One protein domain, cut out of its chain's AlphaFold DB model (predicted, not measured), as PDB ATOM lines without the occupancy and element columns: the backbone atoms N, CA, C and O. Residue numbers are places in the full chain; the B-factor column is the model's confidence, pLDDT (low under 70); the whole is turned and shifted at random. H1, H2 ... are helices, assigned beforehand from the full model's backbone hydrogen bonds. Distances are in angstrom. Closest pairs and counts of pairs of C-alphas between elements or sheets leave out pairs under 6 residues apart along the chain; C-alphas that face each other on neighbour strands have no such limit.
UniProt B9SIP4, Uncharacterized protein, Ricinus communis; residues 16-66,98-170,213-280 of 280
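What this domain is: This is residues 16 to 66, 98 to 170 and 213 to 280 of the 280 residues of an uncharacterized protein of Ricinus communis (UniProt B9SIP4). A bundle of helices has H6 in its middle, side by side with the long H5 on one side and H9 on the other; the short H7 and H8 bridge H5 and H9. The hairpin H3-H4 packs on H5, and at the far end H2 packs on H7 and H8 with the kinked H1 folded back on it. The 192 printed residues hold nine named helices, H1 to H9, and no named strand: all helix. H1 to H7 and H9 run up and down, each against the one before. The whole is compact, with a radius of gyration of the C-alphas of 17.6 A and spans of 56 by 42 by 27 A.

How they stand to each other: The hub is H5, residues 140 to 168. It touches H6, residues 214 to 230, at a shallow tilt of 19 degrees, opposite ways; the closest C-alphas, of Leu 161 and Gly 214, are 5.8 A apart. H9, residues 256 to 279, touches H6 at 5.2 A between C-alphas 222 and 265. H3, residues 98 to 112, and H4, residues 118 to 136, form a hairpin; C-alphas 104 and 149 bring H3 to 5.5 A from H5. H7, residues 234 to 243, touches H9 at 6.0 A between C-alphas 238 and 269. H8, residues 245 to 253, touches H2, residues 39 to 58, at 5.3 A between C-alphas 53 and 248. H1, residues 16 to 35, touches H2 with residues 31 to 35 alone, C-alphas 35 and 42 being 5.2 A apart. Every O i to N i+4 pair is within hydrogen-bond range in H2, H4, H5, H6, H7 and H9; H1 has 10 of 16, H3 10 of 11, and H8 2 of 5 with 5 of 6 O i to N i+3 pairs.

Where its parts are: H1 begins at C-alpha 16 (212.771, 221.206, 343.391) and has a kink of 61 degrees near residue 29. H5 is 42.0 A long, H9 35.2 A, ending at C-alpha 279 (193.284, 220.974, 349.589).

The domain as a whole: Cuts leave gaps of 28.8 A between C-alphas 66 and 98, and 15.1 A between C-alphas 170 and 213. The links printed whole are tight. Residues 16 to 66, 167 to 170, 245 to 257, 260 and 276 to 280 have pLDDT under 70.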
ATOM      1  N   LEU A  16     213.177 219.927 343.972       52.19
ATOM      2  CA  LEU A  16     212.771 221.206 343.391       52.19
ATOM      3  C   LEU A  16     212.384 222.212 344.484       52.19
ATOM      4  O   LEU A  16     212.858 223.342 344.466       52.19
ATOM      5  N   LYS A  17     211.570 221.812 345.468       51.28
ATOM      6  CA  LYS A  17     211.212 222.680 346.600       51.28
ATOM      7  C   LYS A  17     212.451 223.117 347.379       51.28
ATOM      8  O   LYS A  17     212.580 224.310 347.639       51.28
ATOM      9  N   ASN A  18     213.356 222.188 347.682       52.72
ATOM     10  CA  ASN A  18     214.544 222.415 348.504       52.72
ATOM     11  C   ASN A  18     215.681 223.139 347.769       52.72
ATOM     12  O   ASN A  18     216.541 223.694 348.436       52.72
ATOM     13  N   LEU A  19     215.696 223.172 346.432       52.97
ATOM     14  CA  LEU A  19     216.643 223.970 345.639       52.97
ATOM     15  C   LEU A  19     216.081 225.348 345.298       52.97
ATOM     16  O   LEU A  19     216.766 226.356 345.457       52.97
ATOM     17  N   VAL A  20     214.824 225.409 344.853       52.41
ATOM     18  CA  VAL A  20     214.215 226.654 344.369       52.41
ATOM     19  C   VAL A  20     214.001 227.634 345.515       52.41
ATOM     20  O   VAL A  20     214.266 228.815 345.336       52.41
ATOM     21  N   THR A  21     213.594 227.187 346.710       48.53
ATOM     22  CA  THR A  21     213.400 228.119 347.835       48.53
ATOM     23  C   THR A  21     214.690 228.793 348.317       48.53
ATOM     24  O   THR A  21     214.678 230.020 348.404       48.53
ATOM     25  N   PRO A  22     215.819 228.105 348.580       45.00
ATOM     26  CA  PRO A  22     217.044 228.788 348.988       45.00
ATOM     27  C   PRO A  22     217.709 229.544 347.840       45.00
ATOM     28  O   PRO A  22     218.196 230.643 348.082       45.00
ATOM     29  N   ILE A  23     217.681 229.043 346.596       52.81
ATOM     30  CA  ILE A  23     218.195 229.814 345.453       52.81
ATOM     31  C   ILE A  23     217.397 231.109 345.318       52.81
ATOM     32  O   ILE A  23     217.991 232.166 345.239       52.81
ATOM     33  N   PHE A  24     216.071 231.077 345.381       50.91
ATOM     34  CA  PHE A  24     215.245 232.268 345.162       50.91
ATOM     35  C   PHE A  24     215.247 233.249 346.350       50.91
ATOM     36  O   PHE A  24     215.136 234.454 346.148       50.91
ATOM     37  N   ILE A  25     215.401 232.759 347.587       46.25
ATOM     38  CA  ILE A  25     215.389 233.588 348.807       46.25
ATOM     39  C   ILE A  25     216.792 234.122 349.159       46.25
ATOM     40  O   ILE A  25     216.903 235.240 349.661       46.25
ATOM     41  N   TYR A  26     217.866 233.367 348.889       43.50
ATOM     42  CA  TYR A  26     219.248 233.730 349.250       43.50
ATOM     43  C   TYR A  26     220.039 234.378 348.092       43.50
ATOM     44  O   TYR A  26     220.988 235.125 348.338       43.50
ATOM     45  N   ALA A  27     219.639 234.171 346.828       47.00
ATOM     46  CA  ALA A  27     220.299 234.762 345.653       47.00
ATOM     47  C   ALA A  27     220.238 236.290 345.583       47.00
ATOM     48  O   ALA A  27     221.083 236.892 344.920       47.00
ATOM     49  N   ASP A  28     219.268 236.914 346.253       47.66
ATOM     50  CA  ASP A  28     218.969 238.349 346.140       47.66
ATOM     51  C   ASP A  28     220.211 239.220 346.435       47.66
ATOM     52  O   ASP A  28     220.442 240.232 345.779       47.66
ATOM     53  N   LYS A  29     221.085 238.779 347.356       44.06
ATOM     54  CA  LYS A  29     222.337 239.484 347.699       44.06
ATOM     55  C   LYS A  29     223.558 239.017 346.894       44.06
ATOM     56  O   LYS A  29     224.398 239.843 346.545       44.06
ATOM     57  N   SER A  30     223.663 237.725 346.572       43.94
ATOM     58  CA  SER A  30     224.836 237.174 345.868       43.94
ATOM     59  C   SER A  30     224.839 237.466 344.368       43.94
ATOM     60  O   SER A  30     225.900 237.724 343.808       43.94
ATOM     61  N   PHE A  31     223.679 237.471 343.705       51.22
ATOM     62  CA  PHE A  31     223.594 237.721 342.260       51.22
ATOM     63  C   PHE A  31     223.736 239.204 341.916       51.22
ATOM     64  O   PHE A  31     224.281 239.528 340.867       51.22
ATOM     65  N   VAL A  32     223.304 240.107 342.804       45.81
ATOM     66  CA  VAL A  32     223.545 241.553 342.653       45.81
ATOM     67  C   VAL A  32     225.046 241.854 342.707       45.81
ATOM     68  O   VAL A  32     225.549 242.585 341.865       45.81
ATOM     69  N   ASN A  33     225.770 241.222 343.635       46.25
ATOM     70  CA  ASN A  33     227.203 241.455 343.839       46.25
ATOM     71  C   ASN A  33     228.100 240.730 342.803       46.25
ATOM     72  O   ASN A  33     229.213 241.166 342.524       46.25
ATOM     73  N   LEU A  34     227.635 239.620 342.206       45.53
ATOM     74  CA  LEU A  34     228.343 238.933 341.108       45.53
ATOM     75  C   LEU A  34     227.968 239.450 339.710       45.53
ATOM     76  O   LEU A  34     228.763 239.291 338.782       45.53
ATOM     77  N   GLY A  35     226.783 240.046 339.548       46.12
ATOM     78  CA  GLY A  35     226.309 240.611 338.282       46.12
ATOM     79  C   GLY A  35     227.194 241.747 337.770       46.12
ATOM     80  O   GLY A  35     227.449 241.811 336.573       46.12
ATOM     81  N   GLU A  36     227.781 242.545 338.672       50.84
ATOM     82  CA  GLU A  36     228.791 243.559 338.318       50.84
ATOM     83  C   GLU A  36     230.035 242.969 337.636       50.84
ATOM     84  O   GLU A  36     230.699 243.654 336.861       50.84
ATOM     85  N   LYS A  37     230.364 241.697 337.899       55.66
ATOM     86  CA  LYS A  37     231.578 241.048 337.379       55.66
ATOM     87  C   LYS A  37     231.333 240.180 336.146       55.66
ATOM     88  O   LYS A  37     232.270 239.967 335.379       55.66
ATOM     89  N   TYR A  38     230.112 239.683 335.926       57.34
ATOM     90  CA  TYR A  38     229.834 238.704 334.868       57.34
ATOM     91  C   TYR A  38     228.487 238.942 334.164       57.34
ATOM     92  O   TYR A  38     227.427 238.577 334.675       57.34
ATOM     93  N   LYS A  39     228.541 239.433 332.914       58.16
ATOM     94  CA  LYS A  39     227.374 239.686 332.035       58.16
ATOM     95  C   LYS A  39     226.439 238.479 331.850       58.16
ATOM     96  O   LYS A  39     225.236 238.646 331.678       58.16
ATOM     97  N   LEU A  40     226.970 237.255 331.894       56.62
ATOM     98  CA  LEU A  40     226.170 236.028 331.764       56.62
ATOM     99  C   LEU A  40     225.227 235.805 332.950       56.62
ATOM    100  O   LEU A  40     224.150 235.241 332.789       56.62
ATOM    101  N   LEU A  41     225.629 236.248 334.137       58.56
ATOM    102  CA  LEU A  41     224.856 236.084 335.362       58.56
ATOM    103  C   LEU A  41     223.685 237.076 335.401       58.56
ATOM    104  O   LEU A  41     222.590 236.736 335.845       58.56
ATOM    105  N   GLU A  42     223.903 238.271 334.850       61.69
ATOM    106  CA  GLU A  42     222.857 239.257 334.585       61.69
ATOM    107  C   GLU A  42     221.849 238.726 333.554       61.69
ATOM    108  O   GLU A  42     220.643 238.746 333.791       61.69
ATOM    109  N   PHE A  43     222.336 238.134 332.456       58.31
ATOM    110  CA  PHE A  43     221.484 237.489 331.454       58.31
ATOM    111  C   PHE A  43     220.657 236.337 332.043       58.31
ATOM    112  O   PHE A  43     219.454 236.262 331.806       58.31
ATOM    113  N   LEU A  44     221.269 235.473 332.858       62.75
ATOM    114  CA  LEU A  44     220.573 234.378 333.536       62.75
ATOM    115  C   LEU A  44     219.497 234.899 334.499       62.75
ATOM    116  O   LEU A  44     218.414 234.322 334.572       62.75
ATOM    117  N   ARG A  45     219.764 236.007 335.202       65.62
ATOM    118  CA  ARG A  45     218.781 236.692 336.049       65.62
ATOM    119  C   ARG A  45     217.600 237.197 335.219       65.62
ATOM    120  O   ARG A  45     216.464 236.895 335.572       65.62
ATOM    121  N   TYR A  46     217.838 237.901 334.112       61.25
ATOM    122  CA  TYR A  46     216.758 238.354 333.225       61.25
ATOM    123  C   TYR A  46     215.969 237.182 332.627       61.25
ATOM    124  O   TYR A  46     214.743 237.249 332.544       61.25
ATOM    125  N   LEU A  47     216.644 236.088 332.267       63.56
ATOM    126  CA  LEU A  47     216.022 234.874 331.739       63.56
ATOM    127  C   LEU A  47     215.137 234.179 332.786       63.56
ATOM    128  O   LEU A  47     214.016 233.789 332.483       63.56
ATOM    129  N   LEU A  48     215.592 234.083 334.037       64.88
ATOM    130  CA  LEU A  48     214.788 233.564 335.148       64.88
ATOM    131  C   LEU A  48     213.567 234.445 335.430       64.88
ATOM    132  O   LEU A  48     212.471 233.914 335.595       64.88
ATOM    133  N   MET A  49     213.731 235.772 335.444       62.28
ATOM    134  CA  MET A  49     212.622 236.703 335.684       62.28
ATOM    135  C   MET A  49     211.584 236.656 334.566       62.28
ATOM    136  O   MET A  49     210.391 236.539 334.843       62.28
ATOM    137  N   THR A  50     212.022 236.700 333.305       58.53
ATOM    138  CA  THR A  50     211.126 236.582 332.145       58.53
ATOM    139  C   THR A  50     210.389 235.257 332.137       58.53
ATOM    140  O   THR A  50     209.174 235.249 331.974       58.53
ATOM    141  N   PHE A  51     211.092 234.146 332.358       62.78
ATOM    142  CA  PHE A  51     210.489 232.818 332.396       62.78
ATOM    143  C   PHE A  51     209.448 232.698 333.512       62.78
ATOM    144  O   PHE A  51     208.353 232.182 333.308       62.78
ATOM    145  N   PHE A  52     209.757 233.236 334.686       64.00
ATOM    146  CA  PHE A  52     208.860 233.225 335.829       64.00
ATOM    147  C   PHE A  52     207.603 234.084 335.613       64.00
ATOM    148  O   PHE A  52     206.490 233.632 335.879       64.00
ATOM    149  N   LEU A  53     207.752 235.290 335.061       62.12
ATOM    150  CA  LEU A  53     206.630 236.174 334.715       62.12
ATOM    151  C   LEU A  53     205.797 235.618 333.550       62.12
ATOM    152  O   LEU A  53     204.575 235.758 333.528       62.12
ATOM    153  N   PHE A  54     206.441 234.926 332.613       62.16
ATOM    154  CA  PHE A  54     205.775 234.198 331.540       62.16
ATOM    155  C   PHE A  54     204.916 233.047 332.080       62.16
ATOM    156  O   PHE A  54     203.764 232.906 331.672       62.16
ATOM    157  N   ILE A  55     205.422 232.276 333.051       62.44
ATOM    158  CA  ILE A  55     204.637 231.239 333.738       62.44
ATOM    159  C   ILE A  55     203.434 231.851 334.457       62.44
ATOM    160  O   ILE A  55     202.339 231.307 334.354       62.44
ATOM    161  N   LEU A  56     203.601 232.987 335.140       63.22
ATOM    162  CA  LEU A  56     202.486 233.672 335.800       63.22
ATOM    163  C   LEU A  56     201.382 234.057 334.811       63.22
ATOM    164  O   LEU A  56     200.208 233.834 335.092       63.22
ATOM    165  N   ARG A  57     201.747 234.551 333.623       64.38
ATOM    166  CA  ARG A  57     200.795 234.901 332.559       64.38
ATOM    167  C   ARG A  57     200.037 233.695 331.991       64.38
ATOM    168  O   ARG A  57     198.957 233.869 331.440       64.38
ATOM    169  N   LEU A  58     200.579 232.486 332.118       61.50
ATOM    170  CA  LEU A  58     199.916 231.250 331.689       61.50
ATOM    171  C   LEU A  58     198.895 230.734 332.717       61.50
ATOM    172  O   LEU A  58     198.066 229.889 332.381       61.50
ATOM    173  N   ILE A  59     198.898 231.236 333.955       64.62
ATOM    174  CA  ILE A  59     197.985 230.769 335.014       64.62
ATOM    175  C   ILE A  59     196.500 230.993 334.675       64.62
ATOM    176  O   ILE A  59     195.732 230.045 334.842       64.62
ATOM    177  N   PRO A  60     196.061 232.153 334.140       59.47
ATOM    178  CA  PRO A  60     194.660 232.384 333.794       59.47
ATOM    179  C   PRO A  60     194.147 231.402 332.736       59.47
ATOM    180  O   PRO A  60     193.005 230.964 332.814       59.47
ATOM    181  N   SER A  61     194.998 230.972 331.795       58.38
ATOM    182  CA  SER A  61     194.627 229.949 330.807       58.38
ATOM    183  C   SER A  61     194.442 228.546 331.399       58.38
ATOM    184  O   SER A  61     193.721 227.740 330.818       58.38
ATOM    185  N   PHE A  62     195.036 228.252 332.561       54.41
ATOM    186  CA  PHE A  62     194.810 226.998 333.292       54.41
ATOM    187  C   PHE A  62     193.602 227.057 334.244       54.41
ATOM    188  O   PHE A  62     193.274 226.040 334.858       54.41
ATOM    189  N   LEU A  63     192.938 228.214 334.364       52.69
ATOM    190  CA  LEU A  63     191.784 228.451 335.236       52.69
ATOM    191  C   LEU A  63     190.524 228.831 334.426       52.69
ATOM    192  O   LEU A  63     189.995 229.931 334.585       52.69
ATOM    193  N   PRO A  64     189.977 227.931 333.581       47.62
ATOM    194  CA  PRO A  64     188.720 228.194 332.879       47.62
ATOM    195  C   PRO A  64     187.519 228.369 333.831       47.62
ATOM    196  O   PRO A  64     186.512 228.946 333.430       47.62
ATOM    197  N   SER A  65     187.621 227.929 335.093       43.62
ATOM    198  CA  SER A  65     186.564 228.049 336.110       43.62
ATOM    199  C   SER A  65     186.321 229.475 336.621       43.62
ATOM    200  O   SER A  65     185.264 229.719 337.197       43.62
ATOM    201  N   LEU A  66     187.239 230.426 336.395       40.28
ATOM    202  CA  LEU A  66     187.023 231.843 336.731       40.28
ATOM    203  C   LEU A  66     186.294 232.629 335.636       40.28
ATOM    204  O   LEU A  66     185.810 233.724 335.912       40.28
ATOM    205  N   GLY A  98     178.252 251.824 354.226       84.81
ATOM    206  CA  GLY A  98     179.193 252.722 354.906       84.81
ATOM    207  C   GLY A  98     180.523 252.033 355.238       84.81
ATOM    208  O   GLY A  98     181.577 252.655 355.139       84.81
ATOM    209  N   ILE A  99     180.474 250.729 355.532       87.44
ATOM    210  CA  ILE A  99     181.640 249.892 355.835       87.44
ATOM    211  C   ILE A  99     182.519 249.718 354.591       87.44
ATOM    212  O   ILE A  99     183.731 249.898 354.679       87.44
ATOM    213  N   ALA A 100     181.928 249.456 353.419       85.75
ATOM    214  CA  ALA A 100     182.672 249.332 352.164       85.75
ATOM    215  C   ALA A 100     183.400 250.631 351.794       85.75
ATOM    216  O   ALA A 100     184.573 250.606 351.411       85.75
ATOM    217  N   ARG A 101     182.733 251.782 351.966       88.31
ATOM    218  CA  ARG A 101     183.347 253.098 351.729       88.31
ATOM    219  C   ARG A 101     184.479 253.376 352.714       88.31
ATOM    220  O   ARG A 101     185.549 253.798 352.285       88.31
ATOM    221  N   ALA A 102     184.268 253.101 354.001       91.50
ATOM    222  CA  ALA A 102     185.287 253.284 355.029       91.50
ATOM    223  C   ALA A 102     186.517 252.401 354.767       91.50
ATOM    224  O   ALA A 102     187.640 252.903 354.750       91.50
ATOM    225  N   LEU A 103     186.313 251.113 354.481       92.12
ATOM    226  CA  LEU A 103     187.396 250.180 354.179       92.12
ATOM    227  C   LEU A 103     188.162 250.605 352.919       92.12
ATOM    228  O   LEU A 103     189.386 250.685 352.942       92.12
ATOM    229  N   SER A 104     187.459 250.965 351.843       91.06
ATOM    230  CA  SER A 104     188.086 251.444 350.603       91.06
ATOM    231  C   SER A 104     188.908 252.721 350.813       91.06
ATOM    232  O   SER A 104     190.000 252.864 350.259       91.06
ATOM    233  N   GLN A 105     188.415 253.647 351.642       91.62
ATOM    234  CA  GLN A 105     189.146 254.858 352.009       91.62
ATOM    235  C   GLN A 105     190.395 254.538 352.829       91.62
ATOM    236  O   GLN A 105     191.464 255.057 352.513       91.62
ATOM    237  N   LEU A 106     190.296 253.656 353.827       92.69
ATOM    238  CA  LEU A 106     191.447 253.224 354.621       92.69
ATOM    239  C   LEU A 106     192.510 252.561 353.744       92.69
ATOM    240  O   LEU A 106     193.674 252.941 353.826       92.69
ATOM    241  N   LEU A 107     192.117 251.647 352.852       91.12
ATOM    242  CA  LEU A 107     193.032 250.996 351.910       91.12
ATOM    243  C   LEU A 107     193.696 252.003 350.961       91.12
ATOM    244  O   LEU A 107     194.880 251.873 350.660       91.12
ATOM    245  N   SER A 108     192.975 253.047 350.539       89.81
ATOM    246  CA  SER A 108     193.586 254.146 349.785       89.81
ATOM    247  C   SER A 108     194.579 254.947 350.632       89.81
ATOM    248  O   SER A 108     195.650 255.280 350.134       89.81
ATOM    249  N   LEU A 109     194.258 255.239 351.897       88.06
ATOM    250  CA  LEU A 109     195.160 255.963 352.799       88.06
ATOM    251  C   LEU A 109     196.437 255.173 353.100       88.06
ATOM    252  O   LEU A 109     197.495 255.790 353.191       88.06
ATOM    253  N   VAL A 110     196.365 253.845 353.255       88.44
ATOM    254  CA  VAL A 110     197.558 252.996 353.458       88.44
ATOM    255  C   VAL A 110     198.572 253.252 352.343       88.44
ATOM    256  O   VAL A 110     199.735 253.529 352.623       88.44
ATOM    257  N   ASN A 111     198.092 253.277 351.103       85.88
ATOM    258  CA  ASN A 111     198.925 253.477 349.928       85.88
ATOM    259  C   ASN A 111     199.480 254.912 349.819       85.88
ATOM    260  O   ASN A 111     200.643 255.118 349.460       85.88
ATOM    261  N   ASP A 112     198.712 255.923 350.230       84.81
ATOM    262  CA  ASP A 112     199.154 257.323 350.188       84.81
ATOM    263  C   ASP A 112     200.099 257.722 351.341       84.81
ATOM    264  O   ASP A 112     200.945 258.601 351.166       84.81
ATOM    265  N   ILE A 113     200.002 257.096 352.521       83.56
ATOM    266  CA  ILE A 113     200.818 257.458 353.694       83.56
ATOM    267  C   ILE A 113     202.186 256.767 353.625       83.56
ATOM    268  O   ILE A 113     202.241 255.550 353.466       83.56
ATOM    269  N   PRO A 114     203.312 257.481 353.792       80.88
ATOM    270  CA  PRO A 114     204.630 256.853 353.789       80.88
ATOM    271  C   PRO A 114     204.838 255.926 354.989       80.88
ATOM    272  O   PRO A 114     204.392 256.222 356.097       80.88
ATOM    273  N   VAL A 115     205.585 254.836 354.784       80.62
ATOM    274  CA  VAL A 115     205.856 253.812 355.819       80.62
ATOM    275  C   VAL A 115     206.621 254.394 357.018       80.62
ATOM    276  O   VAL A 115     206.491 253.912 358.138       80.62
ATOM    277  N   SER A 116     207.381 255.474 356.811       78.56
ATOM    278  CA  SER A 116     208.083 256.211 357.871       78.56
ATOM    279  C   SER A 116     207.137 256.898 358.866       78.56
ATOM    280  O   SER A 116     207.520 257.196 359.998       78.56
ATOM    281  N   SER A 117     205.889 257.154 358.467       84.50
ATOM    282  CA  SER A 117     204.897 257.808 359.308       84.50
ATOM    283  C   SER A 117     204.232 256.810 360.241       84.50
ATOM    284  O   SER A 117     203.649 255.820 359.807       84.50
ATOM    285  N   ARG A 118     204.164 257.140 361.534       87.19
ATOM    286  CA  ARG A 118     203.410 256.335 362.511       87.19
ATOM    287  C   ARG A 118     201.933 256.161 362.132       87.19
ATOM    288  O   ARG A 118     201.309 255.184 362.535       87.19
ATOM    289  N   LYS A 119     201.382 257.089 361.339       89.62
ATOM    290  CA  LYS A 119     200.001 257.034 360.839       89.62
ATOM    291  C   LYS A 119     199.770 255.838 359.912       89.62
ATOM    292  O   LYS A 119     198.653 255.339 359.883       89.62
ATOM    293  N   TYR A 120     200.800 255.371 359.204       88.62
ATOM    294  CA  TYR A 120     200.712 254.204 358.328       88.62
ATOM    295  C   TYR A 120     200.291 252.963 359.118       88.62
ATOM    296  O   TYR A 120     199.282 252.346 358.798       88.62
ATOM    297  N   GLU A 121     200.988 252.673 360.220       90.62
ATOM    298  CA  GLU A 121     200.676 251.533 361.093       90.62
ATOM    299  C   GLU A 121     199.278 251.637 361.712       90.62
ATOM    300  O   GLU A 121     198.555 250.648 361.805       90.62
ATOM    301  N   VAL A 122     198.856 252.843 362.104       92.94
ATOM    302  CA  VAL A 122     197.513 253.068 362.665       92.94
ATOM    303  C   VAL A 122     196.421 252.809 361.627       92.94
ATOM    304  O   VAL A 122     195.462 252.099 361.909       92.94
ATOM    305  N   VAL A 123     196.554 253.354 360.415       92.19
ATOM    306  CA  VAL A 123     195.560 253.144 359.350       92.19
ATOM    307  C   VAL A 123     195.553 251.683 358.905       92.19
ATOM    308  O   VAL A 123     194.485 251.106 358.708       92.19
ATOM    309  N   ARG A 124     196.733 251.068 358.791       91.69
ATOM    310  CA  ARG A 124     196.887 249.666 358.409       91.69
ATOM    311  C   ARG A 124     196.250 248.737 359.436       91.69
ATOM    312  O   ARG A 124     195.399 247.947 359.055       91.69
ATOM    313  N   SER A 125     196.573 248.885 360.719       94.19
ATOM    314  CA  SER A 125     195.954 248.087 361.790       94.19
ATOM    315  C   SER A 125     194.438 248.278 361.872       94.19
ATOM    316  O   SER A 125     193.715 247.315 362.111       94.19
ATOM    317  N   LEU A 126     193.927 249.486 361.613       93.56
ATOM    318  CA  LEU A 126     192.485 249.724 361.557       93.56
ATOM    319  C   LEU A 126     191.824 248.999 360.375       93.56
ATOM    320  O   LEU A 126     190.767 248.397 360.547       93.56
ATOM    321  N   ALA A 127     192.446 249.026 359.192       93.88
ATOM    322  CA  ALA A 127     191.968 248.272 358.037       93.88
ATOM    323  C   ALA A 127     191.986 246.760 358.313       93.88
ATOM    324  O   ALA A 127     191.012 246.077 358.013       93.88
ATOM    325  N   GLU A 128     193.057 246.244 358.925       94.44
ATOM    326  CA  GLU A 128     193.166 244.832 359.314       94.44
ATOM    327  C   GLU A 128     192.072 244.424 360.286       94.44
ATOM    328  O   GLU A 128     191.415 243.412 360.058       94.44
ATOM    329  N   LYS A 129     191.827 245.249 361.305       94.06
ATOM    330  CA  LYS A 129     190.781 244.993 362.284       94.06
ATOM    331  C   LYS A 129     189.401 244.922 361.633       94.06
ATOM    332  O   LYS A 129     188.671 243.982 361.895       94.06
ATOM    333  N   ILE A 130     189.059 245.860 360.744       92.19
ATOM    334  CA  ILE A 130     187.765 245.833 360.035       92.19
ATOM    335  C   ILE A 130     187.641 244.583 359.158       92.19
ATOM    336  O   ILE A 130     186.577 243.976 359.113       92.19
ATOM    337  N   ILE A 131     188.713 244.181 358.470       92.94
ATOM    338  CA  ILE A 131     188.710 242.964 357.647       92.94
ATOM    339  C   ILE A 131     188.474 241.728 358.520       92.94
ATOM    340  O   ILE A 131     187.669 240.876 358.154       92.94
ATOM    341  N   GLU A 132     189.165 241.636 359.655       93.00
ATOM    342  CA  GLU A 132     189.060 240.521 360.600       93.00
ATOM    343  C   GLU A 132     187.685 240.474 361.271       93.00
ATOM    344  O   GLU A 132     187.064 239.415 361.291       93.00
ATOM    345  N   ASP A 133     187.170 241.615 361.735       91.88
ATOM    346  CA  ASP A 133     185.825 241.740 362.304       91.88
ATOM    347  C   ASP A 133     184.771 241.294 361.272       91.88
ATOM    348  O   ASP A 133     183.982 240.391 361.546       91.88
ATOM    349  N   ASN A 134     184.846 241.801 360.035       90.56
ATOM    350  CA  ASN A 134     183.961 241.393 358.937       90.56
ATOM    351  C   ASN A 134     184.051 239.894 358.613       90.56
ATOM    352  O   ASN A 134     183.059 239.307 358.193       90.56
ATOM    353  N   GLN A 135     185.232 239.282 358.755       89.31
ATOM    354  CA  GLN A 135     185.434 237.858 358.479       89.31
ATOM    355  C   GLN A 135     184.870 236.972 359.598       89.31
ATOM    356  O   GLN A 135     184.364 235.883 359.325       89.31
ATOM    357  N   ASN A 136     184.970 237.431 360.846       88.75
ATOM    358  CA  ASN A 136     184.442 236.742 362.021       88.75
ATOM    359  C   ASN A 136     182.913 236.823 362.094       88.75
ATOM    360  O   ASN A 136     182.268 235.927 362.639       88.75
ATOM    361  N   GLU A 137     182.321 237.875 361.535       85.94
ATOM    362  CA  GLU A 137     180.878 237.975 361.380       85.94
ATOM    363  C   GLU A 137     180.386 236.988 360.306       85.94
ATOM    364  O   GLU A 137     180.847 236.990 359.167       85.94
ATOM    365  N   HIS A 138     179.415 236.136 360.646       77.25
ATOM    366  CA  HIS A 138     178.823 235.143 359.730       77.25
ATOM    367  C   HIS A 138     177.845 235.769 358.713       77.25
ATOM    368  O   HIS A 138     176.813 235.186 358.379       77.25
ATOM    369  N   LEU A 139     178.136 236.987 358.254       85.06
ATOM    370  CA  LEU A 139     177.326 237.733 357.301       85.06
ATOM    371  C   LEU A 139     178.019 237.754 355.937       85.06
ATOM    372  O   LEU A 139     178.984 238.486 355.727       85.06
ATOM    373  N   GLU A 140     177.447 237.028 354.975       84.44
ATOM    374  CA  GLU A 140     177.930 236.956 353.584       84.44
ATOM    375  C   GLU A 140     178.114 238.338 352.935       84.44
ATOM    376  O   GLU A 140     179.019 238.562 352.133       84.44
ATOM    377  N   VAL A 141     177.283 239.313 353.324       86.50
ATOM    378  CA  VAL A 141     177.392 240.696 352.842       86.50
ATOM    379  C   VAL A 141     178.734 241.321 353.243       86.50
ATOM    380  O   VAL A 141     179.336 242.023 352.433       86.50
ATOM    381  N   LEU A 142     179.238 241.051 354.451       87.19
ATOM    382  CA  LEU A 142     180.512 241.591 354.940       87.19
ATOM    383  C   LEU A 142     181.716 240.877 354.324       87.19
ATOM    384  O   LEU A 142     182.709 241.525 353.987       87.19
ATOM    385  N   HIS A 143     181.602 239.571 354.076       89.06
ATOM    386  CA  HIS A 143     182.619 238.812 353.339       89.06
ATOM    387  C   HIS A 143     182.755 239.353 351.912       89.06
ATOM    388  O   HIS A 143     183.863 239.607 351.429       89.06
ATOM    389  N   GLN A 144     181.625 239.663 351.269       87.12
ATOM    390  CA  GLN A 144     181.608 240.292 349.953       87.12
ATOM    391  C   GLN A 144     182.174 241.725 349.975       87.12
ATOM    392  O   GLN A 144     182.863 242.117 349.032       87.12
ATOM    393  N   VAL A 145     181.952 242.504 351.042       88.94
ATOM    394  CA  VAL A 145     182.580 243.830 351.220       88.94
ATOM    395  C   VAL A 145     184.105 243.716 351.297       88.94
ATOM    396  O   VAL A 145     184.799 244.478 350.616       88.94
ATOM    397  N   ASN A 146     184.628 242.754 352.066       92.44
ATOM    398  CA  ASN A 146     186.063 242.474 352.143       92.44
ATOM    399  C   ASN A 146     186.620 242.126 350.762       92.44
ATOM    400  O   ASN A 146     187.581 242.746 350.308       92.44
ATOM    401  N   ARG A 147     185.972 241.193 350.061       90.94
ATOM    402  CA  ARG A 147     186.349 240.766 348.711       90.94
ATOM    403  C   ARG A 147     186.424 241.934 347.726       90.94
ATOM    404  O   ARG A 147     187.454 242.124 347.080       90.94
ATOM    405  N   ILE A 148     185.360 242.732 347.614       89.06
ATOM    406  CA  ILE A 148     185.283 243.852 346.661       89.06
ATOM    407  C   ILE A 148     186.329 244.920 347.002       89.06
ATOM    408  O   ILE A 148     187.070 245.361 346.127       89.06
ATOM    409  N   SER A 149     186.428 245.312 348.272       91.31
ATOM    410  CA  SER A 149     187.324 246.401 348.679       91.31
ATOM    411  C   SER A 149     188.795 246.004 348.537       91.31
ATOM    412  O   SER A 149     189.600 246.782 348.024       91.31
ATOM    413  N   LEU A 150     189.153 244.778 348.942       91.88
ATOM    414  CA  LEU A 150     190.518 244.263 348.819       91.88
ATOM    415  C   LEU A 150     190.922 244.054 347.362       91.88
ATOM    416  O   LEU A 150     192.042 244.394 346.991       91.88
ATOM    417  N   SER A 151     190.027 243.524 346.529       88.62
ATOM    418  CA  SER A 151     190.315 243.301 345.112       88.62
ATOM    419  C   SER A 151     190.475 244.610 344.332       88.62
ATOM    420  O   SER A 151     191.424 244.742 343.556       88.62
ATOM    421  N   ALA A 152     189.629 245.609 344.600       89.19
ATOM    422  CA  ALA A 152     189.756 246.947 344.026       89.19
ATOM    423  C   ALA A 152     191.043 247.651 344.487       89.19
ATOM    424  O   ALA A 152     191.752 248.254 343.677       89.19
ATOM    425  N   ALA A 153     191.388 247.548 345.776       90.38
ATOM    426  CA  ALA A 153     192.643 248.083 346.294       90.38
ATOM    427  C   ALA A 153     193.860 247.388 345.666       90.38
ATOM    428  O   ALA A 153     194.814 248.063 345.285       90.38
ATOM    429  N   PHE A 154     193.810 246.062 345.498       89.75
ATOM    430  CA  PHE A 154     194.873 245.281 344.866       89.75
ATOM    431  C   PHE A 154     195.143 245.760 343.439       89.75
ATOM    432  O   PHE A 154     196.285 246.054 343.091       89.75
ATOM    433  N   GLU A 155     194.096 245.903 342.628       88.06
ATOM    434  CA  GLU A 155     194.193 246.376 341.244       88.06
ATOM    435  C   GLU A 155     194.703 247.823 341.146       88.06
ATOM    436  O   GLU A 155     195.546 248.142 340.299       88.06
ATOM    437  N   LYS A 156     194.257 248.698 342.055       88.19
ATOM    438  CA  LYS A 156     194.738 250.082 342.137       88.19
ATOM    439  C   LYS A 156     196.233 250.138 342.465       88.19
ATOM    440  O   LYS A 156     196.971 250.846 341.782       88.19
ATOM    441  N   THR A 157     196.691 249.390 343.470       88.06
ATOM    442  CA  THR A 157     198.113 249.334 343.853       88.06
ATOM    443  C   THR A 157     198.964 248.717 342.739       88.06
ATOM    444  O   THR A 157     200.059 249.204 342.466       88.06
ATOM    445  N   LEU A 158     198.441 247.714 342.025       86.44
ATOM    446  CA  LEU A 158     199.070 247.117 340.840       86.44
ATOM    447  C   LEU A 158     199.279 248.143 339.722       86.44
ATOM    448  O   LEU A 158     200.391 248.301 339.222       86.44
ATOM    449  N   SER A 159     198.237 248.909 339.404       86.06
ATOM    450  CA  SER A 159     198.287 249.968 338.388       86.06
ATOM    451  C   SER A 159     199.263 251.088 338.759       86.06
ATOM    452  O   SER A 159     199.951 251.646 337.905       86.06
ATOM    453  N   GLN A 160     199.345 251.431 340.045       85.19
ATOM    454  CA  GLN A 160     200.288 252.435 340.533       85.19
ATOM    455  C   GLN A 160     201.733 251.936 340.521       85.19
ATOM    456  O   GLN A 160     202.626 252.714 340.197       85.19
ATOM    457  N   LEU A 161     201.965 250.657 340.825       85.06
ATOM    458  CA  LEU A 161     203.287 250.045 340.712       85.06
ATOM    459  C   LEU A 161     203.766 250.054 339.257       85.06
ATOM    460  O   LEU A 161     204.900 250.449 338.992       85.06
ATOM    461  N   GLU A 162     202.887 249.712 338.313       82.88
ATOM    462  CA  GLU A 162     203.174 249.837 336.880       82.88
ATOM    463  C   GLU A 162     203.537 251.273 336.492       82.88
ATOM    464  O   GLU A 162     204.550 251.498 335.827       82.88
ATOM    465  N   ALA A 163     202.744 252.255 336.931       81.88
ATOM    466  CA  ALA A 163     202.992 253.662 336.631       81.88
ATOM    467  C   ALA A 163     204.326 254.155 337.216       81.88
ATOM    468  O   ALA A 163     205.098 254.793 336.502       81.88
ATOM    469  N   ALA A 164     204.627 253.807 338.471       78.94
ATOM    470  CA  ALA A 164     205.881 254.166 339.127       78.94
ATOM    471  C   ALA A 164     207.091 253.583 338.380       78.94
ATOM    472  O   ALA A 164     208.058 254.290 338.108       78.94
ATOM    473  N   MET A 165     207.017 252.318 337.954       74.81
ATOM    474  CA  MET A 165     208.090 251.669 337.194       74.81
ATOM    475  C   MET A 165     208.290 252.281 335.798       74.81
ATOM    476  O   MET A 165     209.416 252.313 335.300       74.81
ATOM    477  N   MET A 166     207.230 252.797 335.164       71.12
ATOM    478  CA  MET A 166     207.347 253.533 333.896       71.12
ATOM    479  C   MET A 166     208.029 254.899 334.059       71.12
ATOM    480  O   MET A 166     208.721 255.346 333.142       71.12
ATOM    481  N   GLU A 167     207.834 255.567 335.197       66.31
ATOM    482  CA  GLU A 167     208.436 256.872 335.489       66.31
ATOM    483  C   GLU A 167     209.929 256.735 335.829       66.31
ATOM    484  O   GLU A 167     210.750 257.436 335.237       66.31
ATOM    485  N   THR A 168     210.317 255.756 336.655       54.94
ATOM    486  CA  THR A 168     211.724 255.539 337.055       54.94
ATOM    487  C   THR A 168     212.636 255.120 335.892       54.94
ATOM    488  O   THR A 168     213.808 255.490 335.856       54.94
ATOM    489  N   GLY A 169     212.116 254.407 334.885       49.69
ATOM    490  CA  GLY A 169     212.890 254.015 333.696       49.69
ATOM    491  C   GLY A 169     213.299 255.180 332.778       49.69
ATOM    492  O   GLY A 169     214.075 254.980 331.843       49.69
ATOM    493  N   CYS A 170     212.781 256.390 333.013       42.19
ATOM    494  CA  CYS A 170     213.036 257.560 332.171       42.19
ATOM    495  C   CYS A 170     214.198 258.445 332.650       42.19
ATOM    496  O   CYS A 170     214.732 259.186 331.825       42.19
ATOM    497  N   SER A 213     207.980 254.609 346.682       71.44
ATOM    498  CA  SER A 213     208.952 253.647 346.173       71.44
ATOM    499  C   SER A 213     208.229 252.406 345.634       71.44
ATOM    500  O   SER A 213     207.287 251.898 346.248       71.44
ATOM    501  N   GLY A 214     208.668 251.887 344.484       76.06
ATOM    502  CA  GLY A 214     208.119 250.641 343.932       76.06
ATOM    503  C   GLY A 214     208.218 249.469 344.921       76.06
ATOM    504  O   GLY A 214     207.378 248.574 344.915       76.06
ATOM    505  N   GLU A 215     209.195 249.509 345.833       81.06
ATOM    506  CA  GLU A 215     209.329 248.564 346.946       81.06
ATOM    507  C   GLU A 215     208.156 248.637 347.933       81.06
ATOM    508  O   GLU A 215     207.624 247.594 348.317       81.06
ATOM    509  N   LYS A 216     207.714 249.846 348.311       87.06
ATOM    510  CA  LYS A 216     206.544 250.045 349.177       87.06
ATOM    511  C   LYS A 216     205.290 249.474 348.523       87.06
ATOM    512  O   LYS A 216     204.598 248.665 349.134       87.06
ATOM    513  N   LEU A 217     205.034 249.845 347.268       86.06
ATOM    514  CA  LEU A 217     203.865 249.373 346.522       86.06
ATOM    515  C   LEU A 217     203.874 247.844 346.372       86.06
ATOM    516  O   LEU A 217     202.840 247.205 346.547       86.06
ATOM    517  N   ALA A 218     205.040 247.237 346.131       85.06
ATOM    518  CA  ALA A 218     205.183 245.783 346.099       85.06
ATOM    519  C   ALA A 218     204.912 245.132 347.472       85.06
ATOM    520  O   ALA A 218     204.263 244.087 347.540       85.06
ATOM    521  N   ALA A 219     205.367 245.742 348.570       86.69
ATOM    522  CA  ALA A 219     205.079 245.268 349.923       86.69
ATOM    523  C   ALA A 219     203.583 245.378 350.276       86.69
ATOM    524  O   ALA A 219     203.030 244.490 350.931       86.69
ATOM    525  N   GLU A 220     202.906 246.428 349.818       88.88
ATOM    526  CA  GLU A 220     201.458 246.585 349.974       88.88
ATOM    527  C   GLU A 220     200.665 245.593 349.123       88.88
ATOM    528  O   GLU A 220     199.722 244.986 349.623       88.88
ATOM    529  N   LEU A 221     201.082 245.354 347.879       88.62
ATOM    530  CA  LEU A 221     200.528 244.303 347.019       88.62
ATOM    531  C   LEU A 221     200.624 242.924 347.667       88.62
ATOM    532  O   LEU A 221     199.655 242.163 347.650       88.62
ATOM    533  N   LEU A 222     201.770 242.612 348.277       87.38
ATOM    534  CA  LEU A 222     201.941 241.365 349.014       87.38
ATOM    535  C   LEU A 222     200.955 241.261 350.179       87.38
ATOM    536  O   LEU A 222     200.345 240.215 350.388       87.38
ATOM    537  N   TRP A 223     200.796 242.341 350.938       92.62
ATOM    538  CA  TRP A 223     199.869 242.375 352.061       92.62
ATOM    539  C   TRP A 223     198.407 242.226 351.626       92.62
ATOM    540  O   TRP A 223     197.676 241.433 352.213       92.62
ATOM    541  N   LEU A 224     197.992 242.905 350.554       90.44
ATOM    542  CA  LEU A 224     196.651 242.754 349.986       90.44
ATOM    543  C   LEU A 224     196.408 241.319 349.497       90.44
ATOM    544  O   LEU A 224     195.344 240.762 349.763       90.44
ATOM    545  N   ALA A 225     197.402 240.680 348.867       87.06
ATOM    546  CA  ALA A 225     197.322 239.265 348.494       87.06
ATOM    547  C   ALA A 225     197.145 238.351 349.718       87.06
ATOM    548  O   ALA A 225     196.357 237.409 349.674       87.06
ATOM    549  N   GLN A 226     197.858 238.628 350.814       89.75
ATOM    550  CA  GLN A 226     197.724 237.876 352.066       89.75
ATOM    551  C   GLN A 226     196.329 238.028 352.673       89.75
ATOM    552  O   GLN A 226     195.752 237.033 353.104       89.75
ATOM    553  N   LYS A 227     195.769 239.243 352.686       91.50
ATOM    554  CA  LYS A 227     194.421 239.487 353.215       91.50
ATOM    555  C   LYS A 227     193.340 238.865 352.325       91.50
ATOM    556  O   LYS A 227     192.438 238.228 352.852       91.50
ATOM    557  N   LEU A 228     193.484 238.921 350.996       87.88
ATOM    558  CA  LEU A 228     192.613 238.183 350.069       87.88
ATOM    559  C   LEU A 228     192.670 236.671 350.314       87.88
ATOM    560  O   LEU A 228     191.628 236.026 350.364       87.88
ATOM    561  N   ALA A 229     193.864 236.108 350.517       86.81
ATOM    562  CA  ALA A 229     194.023 234.689 350.827       86.81
ATOM    563  C   ALA A 229     193.404 234.310 352.185       86.81
ATOM    564  O   ALA A 229     192.749 233.276 352.276       86.81
ATOM    565  N   ALA A 230     193.561 235.147 353.216       87.12
ATOM    566  CA  ALA A 230     192.963 234.930 354.536       87.12
ATOM    567  C   ALA A 230     191.424 234.950 354.504       87.12
ATOM    568  O   ALA A 230     190.792 234.192 355.231       87.12
ATOM    569  N   CYS A 231     190.829 235.757 353.621       85.50
ATOM    570  CA  CYS A 231     189.386 235.771 353.369       85.50
ATOM    571  C   CYS A 231     188.908 234.652 352.418       85.50
ATOM    572  O   CYS A 231     187.727 234.601 352.090       85.50
ATOM    573  N   GLY A 232     189.794 233.770 351.939       84.25
ATOM    574  CA  GLY A 232     189.445 232.676 351.019       84.25
ATOM    575  C   GLY A 232     189.397 233.059 349.533       84.25
ATOM    576  O   GLY A 232     189.056 232.231 348.692       84.25
ATOM    577  N   TYR A 233     189.796 234.279 349.171       85.00
ATOM    578  CA  TYR A 233     189.754 234.817 347.806       85.00
ATOM    579  C   TYR A 233     191.141 234.863 347.143       85.00
ATOM    580  O   TYR A 233     191.473 235.814 346.432       85.00
ATOM    581  N   VAL A 234     191.978 233.838 347.356       82.75
ATOM    582  CA  VAL A 234     193.330 233.778 346.759       82.75
ATOM    583  C   VAL A 234     193.293 233.881 345.236       82.75
ATOM    584  O   VAL A 234     194.162 234.509 344.633       82.75
ATOM    585  N   GLU A 235     192.292 233.253 344.614       79.25
ATOM    586  CA  GLU A 235     192.251 233.071 343.164       79.25
ATOM    587  C   GLU A 235     192.109 234.417 342.460       79.25
ATOM    588  O   GLU A 235     192.666 234.634 341.390       79.25
ATOM    589  N   GLU A 236     191.457 235.372 343.119       81.31
ATOM    590  CA  GLU A 236     191.363 236.746 342.653       81.31
ATOM    591  C   GLU A 236     192.692 237.488 342.687       81.31
ATOM    592  O   GLU A 236     192.977 238.260 341.772       81.31
ATOM    593  N   ALA A 237     193.512 237.254 343.715       81.94
ATOM    594  CA  ALA A 237     194.854 237.820 343.787       81.94
ATOM    595  C   ALA A 237     195.752 237.217 342.696       81.94
ATOM    596  O   ALA A 237     196.467 237.946 342.008       81.94
ATOM    597  N   VAL A 238     195.679 235.895 342.500       79.25
ATOM    598  CA  VAL A 238     196.421 235.167 341.457       79.25
ATOM    599  C   VAL A 238     196.016 235.655 340.071       79.25
ATOM    600  O   VAL A 238     196.882 236.000 339.266       79.25
ATOM    601  N   TRP A 239     194.714 235.728 339.800       77.94
ATOM    602  CA  TRP A 239     194.181 236.146 338.509       77.94
ATOM    603  C   TRP A 239     194.533 237.601 338.189       77.94
ATOM    604  O   TRP A 239     195.011 237.876 337.087       77.94
ATOM    605  N   ARG A 240     194.382 238.530 339.145       81.44
ATOM    606  CA  ARG A 240     194.742 239.945 338.941       81.44
ATOM    607  C   ARG A 240     196.241 240.130 338.735       81.44
ATOM    608  O   ARG A 240     196.641 240.858 337.833       81.44
ATOM    609  N   TRP A 241     197.067 239.426 339.509       81.50
ATOM    610  CA  TRP A 241     198.521 239.441 339.336       81.50
ATOM    611  C   TRP A 241     198.945 238.898 337.969       81.50
ATOM    612  O   TRP A 241     199.759 239.505 337.279       81.50
ATOM    613  N   ALA A 242     198.362 237.777 337.547       73.50
ATOM    614  CA  ALA A 242     198.656 237.161 336.261       73.50
ATOM    615  C   ALA A 242     198.146 237.972 335.058       73.50
ATOM    616  O   ALA A 242     198.751 237.933 333.984       73.50
ATOM    617  N   SER A 243     197.049 238.714 335.234       72.19
ATOM    618  CA  SER A 243     196.481 239.595 334.208       72.19
ATOM    619  C   SER A 243     197.318 240.859 333.985       72.19
ATOM    620  O   SER A 243     197.258 241.451 332.907       72.19
ATOM    621  N   ALA A 244     198.168 241.243 334.943       71.31
ATOM    622  CA  ALA A 244     199.093 242.367 334.813       71.31
ATOM    623  C   ALA A 244     200.356 242.000 334.014       71.31
ATOM    624  O   ALA A 244     201.489 241.998 334.499       71.31
ATOM    625  N   GLY A 245     200.158 241.686 332.731       62.72
ATOM    626  CA  GLY A 245     201.227 241.272 331.819       62.72
ATOM    627  C   GLY A 245     202.282 242.350 331.536       62.72
ATOM    628  O   GLY A 245     203.389 242.011 331.115       62.72
ATOM    629  N   ASN A 246     201.977 243.629 331.784       65.31
ATOM    630  CA  ASN A 246     202.900 244.745 331.561       65.31
ATOM    631  C   ASN A 246     204.007 244.805 332.625       65.31
ATOM    632  O   ASN A 246     205.149 245.134 332.294       65.31
ATOM    633  N   LEU A 247     203.712 244.400 333.867       66.19
ATOM    634  CA  LEU A 247     204.709 244.279 334.939       66.19
ATOM    635  C   LEU A 247     205.840 243.329 334.575       66.19
ATOM    636  O   LEU A 247     206.972 243.565 334.980       66.19
ATOM    637  N   GLY A 248     205.564 242.286 333.789       63.78
ATOM    638  CA  GLY A 248     206.580 241.320 333.387       63.78
ATOM    639  C   GLY A 248     207.726 241.956 332.599       63.78
ATOM    640  O   GLY A 248     208.895 241.682 332.855       63.78
ATOM    641  N   TRP A 249     207.392 242.856 331.673       61.44
ATOM    642  CA  TRP A 249     208.382 243.610 330.906       61.44
ATOM    643  C   TRP A 249     209.021 244.721 331.743       61.44
ATOM    644  O   TRP A 249     210.243 244.856 331.757       61.44
ATOM    645  N   LEU A 250     208.212 245.476 332.494       65.25
ATOM    646  CA  LEU A 250     208.704 246.564 333.343       65.25
ATOM    647  C   LEU A 250     209.660 246.063 334.432       65.25
ATOM    648  O   LEU A 250     210.616 246.756 334.763       65.25
ATOM    649  N   ALA A 251     209.452 244.851 334.950       65.81
ATOM    650  CA  ALA A 251     210.334 244.225 335.928       65.81
ATOM    651  C   ALA A 251     211.760 244.069 335.393       65.81
ATOM    652  O   ALA A 251     212.707 244.279 336.140       65.81
ATOM    653  N   LEU A 252     211.935 243.757 334.105       63.38
ATOM    654  CA  LEU A 252     213.265 243.600 333.504       63.38
ATOM    655  C   LEU A 252     214.038 244.915 333.475       63.38
ATOM    656  O   LEU A 252     215.252 244.912 333.618       63.38
ATOM    657  N   SER A 253     213.338 246.033 333.315       60.06
ATOM    658  CA  SER A 253     213.941 247.367 333.307       60.06
ATOM    659  C   SER A 253     213.958 248.032 334.687       60.06
ATOM    660  O   SER A 253     214.479 249.135 334.817       60.06
ATOM    661  N   ALA A 254     213.386 247.392 335.709       64.69
ATOM    662  CA  ALA A 254     213.316 247.938 337.058       64.69
ATOM    663  C   ALA A 254     214.611 247.720 337.843       64.69
ATOM    664  O   ALA A 254     215.369 246.783 337.587       64.69
ATOM    665  N   GLU A 255     214.828 248.555 338.859       65.81
ATOM    666  CA  GLU A 255     215.971 248.420 339.754       65.81
ATOM    667  C   GLU A 255     216.028 247.029 340.410       65.81
ATOM    668  O   GLU A 255     214.983 246.453 340.754       65.81
ATOM    669  N   PRO A 256     217.237 246.493 340.678       64.50
ATOM    670  CA  PRO A 256     217.410 245.164 341.254       64.50
ATOM    671  C   PRO A 256     216.607 244.900 342.532       64.50
ATOM    672  O   PRO A 256     216.227 243.757 342.785       64.50
ATOM    673  N   ARG A 257     216.342 245.941 343.329       67.00
ATOM    674  CA  ARG A 257     215.579 245.850 344.578       67.00
ATOM    675  C   ARG A 257     214.078 245.670 344.337       67.00
ATOM    676  O   ARG A 257     213.451 244.817 344.963       67.00
ATOM    677  N   ILE A 258     213.514 246.409 343.378       71.75
ATOM    678  CA  ILE A 258     212.106 246.285 342.968       71.75
ATOM    679  C   ILE A 258     211.874 244.911 342.335       71.75
ATOM    680  O   ILE A 258     210.897 244.241 342.666       71.75
ATOM    681  N   GLN A 259     212.812 244.441 341.506       70.19
ATOM    682  CA  GLN A 259     212.785 243.078 340.965       70.19
ATOM    683  C   GLN A 259     212.686 242.023 342.074       70.19
ATOM    684  O   GLN A 259     211.809 241.162 342.021       70.19
ATOM    685  N   GLY A 260     213.534 242.114 343.107       67.31
ATOM    686  CA  GLY A 260     213.496 241.205 344.257       67.31
ATOM    687  C   GLY A 260     212.160 241.246 345.013       67.31
ATOM    688  O   GLY A 260     211.673 240.215 345.482       67.31
ATOM    689  N   SER A 261     211.515 242.409 345.094       73.81
ATOM    690  CA  SER A 261     210.188 242.555 345.705       73.81
ATOM    691  C   SER A 261     209.070 241.929 344.859       73.81
ATOM    692  O   SER A 261     208.244 241.194 345.397       73.81
ATOM    693  N   LEU A 262     209.076 242.112 343.534       76.62
ATOM    694  CA  LEU A 262     208.104 241.498 342.608       76.62
ATOM    695  C   LEU A 262     208.160 239.963 342.624       76.62
ATOM    696  O   LEU A 262     207.143 239.268 342.596       76.62
ATOM    697  N   VAL A 263     209.376 239.438 342.712       72.75
ATOM    698  CA  VAL A 263     209.720 238.020 342.873       72.75
ATOM    699  C   VAL A 263     209.129 237.456 344.158       72.75
ATOM    700  O   VAL A 263     208.469 236.417 344.131       72.75
ATOM    701  N   LYS A 264     209.293 238.171 345.277       76.50
ATOM    702  CA  LYS A 264     208.706 237.796 346.572       76.50
ATOM    703  C   LYS A 264     207.180 237.775 346.514       76.50
ATOM    704  O   LYS A 264     206.585 236.802 346.980       76.50
ATOM    705  N   VAL A 265     206.560 238.798 345.916       78.50
ATOM    706  CA  VAL A 265     205.098 238.875 345.734       78.50
ATOM    707  C   VAL A 265     204.601 237.657 344.965       78.50
ATOM    708  O   VAL A 265     203.781 236.882 345.454       78.50
ATOM    709  N   SER A 266     205.188 237.426 343.801       76.19
ATOM    710  CA  SER A 266     204.826 236.323 342.923       76.19
ATOM    711  C   SER A 266     205.034 234.947 343.555       76.19
ATOM    712  O   SER A 266     204.181 234.071 343.432       76.19
ATOM    713  N   GLY A 267     206.154 234.740 344.255       77.31
ATOM    714  CA  GLY A 267     206.448 233.476 344.928       77.31
ATOM    715  C   GLY A 267     205.430 233.156 346.023       77.31
ATOM    716  O   GLY A 267     205.040 232.001 346.187       77.31
ATOM    717  N   ARG A 268     204.947 234.176 346.745       78.06
ATOM    718  CA  ARG A 268     203.898 234.019 347.763       78.06
ATOM    719  C   ARG A 268     202.532 233.747 347.142       78.06
ATOM    720  O   ARG A 268     201.866 232.825 347.594       78.06
ATOM    721  N   ILE A 269     202.163 234.462 346.080       78.31
ATOM    722  CA  ILE A 269     200.916 234.228 345.333       78.31
ATOM    723  C   ILE A 269     200.871 232.793 344.779       78.31
ATOM    724  O   ILE A 269     199.890 232.082 344.984       78.31
ATOM    725  N   LEU A 270     201.963 232.321 344.169       74.81
ATOM    726  CA  LEU A 270     202.086 230.940 343.683       74.81
ATOM    727  C   LEU A 270     202.009 229.901 344.803       74.81
ATOM    728  O   LEU A 270     201.440 228.823 344.620       74.81
ATOM    729  N   LEU A 271     202.599 230.200 345.961       77.44
ATOM    730  CA  LEU A 271     202.540 229.320 347.121       77.44
ATOM    731  C   LEU A 271     201.108 229.217 347.652       77.44
ATOM    732  O   LEU A 271     200.659 228.103 347.914       77.44
ATOM    733  N   PHE A 272     200.381 230.334 347.755       75.12
ATOM    734  CA  PHE A 272     198.977 230.316 348.166       75.12
ATOM    735  C   PHE A 272     198.106 229.528 347.181       75.12
ATOM    736  O   PHE A 272     197.348 228.659 347.606       75.12
ATOM    737  N   TRP A 273     198.293 229.739 345.874       70.56
ATOM    738  CA  TRP A 273     197.621 228.959 344.831       70.56
ATOM    739  C   TRP A 273     197.888 227.453 344.962       70.56
ATOM    740  O   TRP A 273     196.975 226.630 344.911       70.56
ATOM    741  N   ARG A 274     199.150 227.068 345.200       72.50
ATOM    742  CA  ARG A 274     199.532 225.660 345.361       72.50
ATOM    743  C   ARG A 274     198.911 225.017 346.601       72.50
ATOM    744  O   ARG A 274     198.571 223.841 346.536       72.50
ATOM    745  N   ILE A 275     198.807 225.741 347.716       71.62
ATOM    746  CA  ILE A 275     198.178 225.225 348.942       71.62
ATOM    747  C   ILE A 275     196.699 224.933 348.692       71.62
ATOM    748  O   ILE A 275     196.227 223.861 349.057       71.62
ATOM    749  N   ILE A 276     195.991 225.839 348.021       65.31
ATOM    750  CA  ILE A 276     194.553 225.694 347.775       65.31
ATOM    751  C   ILE A 276     194.262 224.575 346.770       65.31
ATOM    752  O   ILE A 276     193.388 223.750 347.017       65.31
ATOM    753  N   LYS A 277     195.076 224.434 345.718       64.00
ATOM    754  CA  LYS A 277     194.959 223.315 344.768       64.00
ATOM    755  C   LYS A 277     195.303 221.938 345.361       64.00
ATOM    756  O   LYS A 277     194.993 220.929 344.747       64.00
ATOM    757  N   LEU A 278     195.996 221.880 346.499       58.19
ATOM    758  CA  LEU A 278     196.292 220.620 347.198       58.19
ATOM    759  C   LEU A 278     195.220 220.240 348.229       58.19
ATOM    760  O   LEU A 278     195.241 219.111 348.710       58.19
ATOM    761  N   HIS A 279     194.341 221.176 348.595       52.28
ATOM    762  CA  HIS A 279     193.284 220.974 349.589       52.28
ATOM    763  C   HIS A 279     191.890 220.741 348.980       52.28
ATOM    764  O   HIS A 279     191.011 220.276 349.702       52.28
ATOM    765  N   ASN A 280     191.714 221.036 347.687       44.53
ATOM    766  CA  ASN A 280     190.565 220.651 346.855       44.53
ATOM    767  C   ASN A 280     190.919 219.447 345.977       44.53
ATOM    768  O   ASN A 280     190.005 218.642 345.701       44.53
TER     769      ASN A 280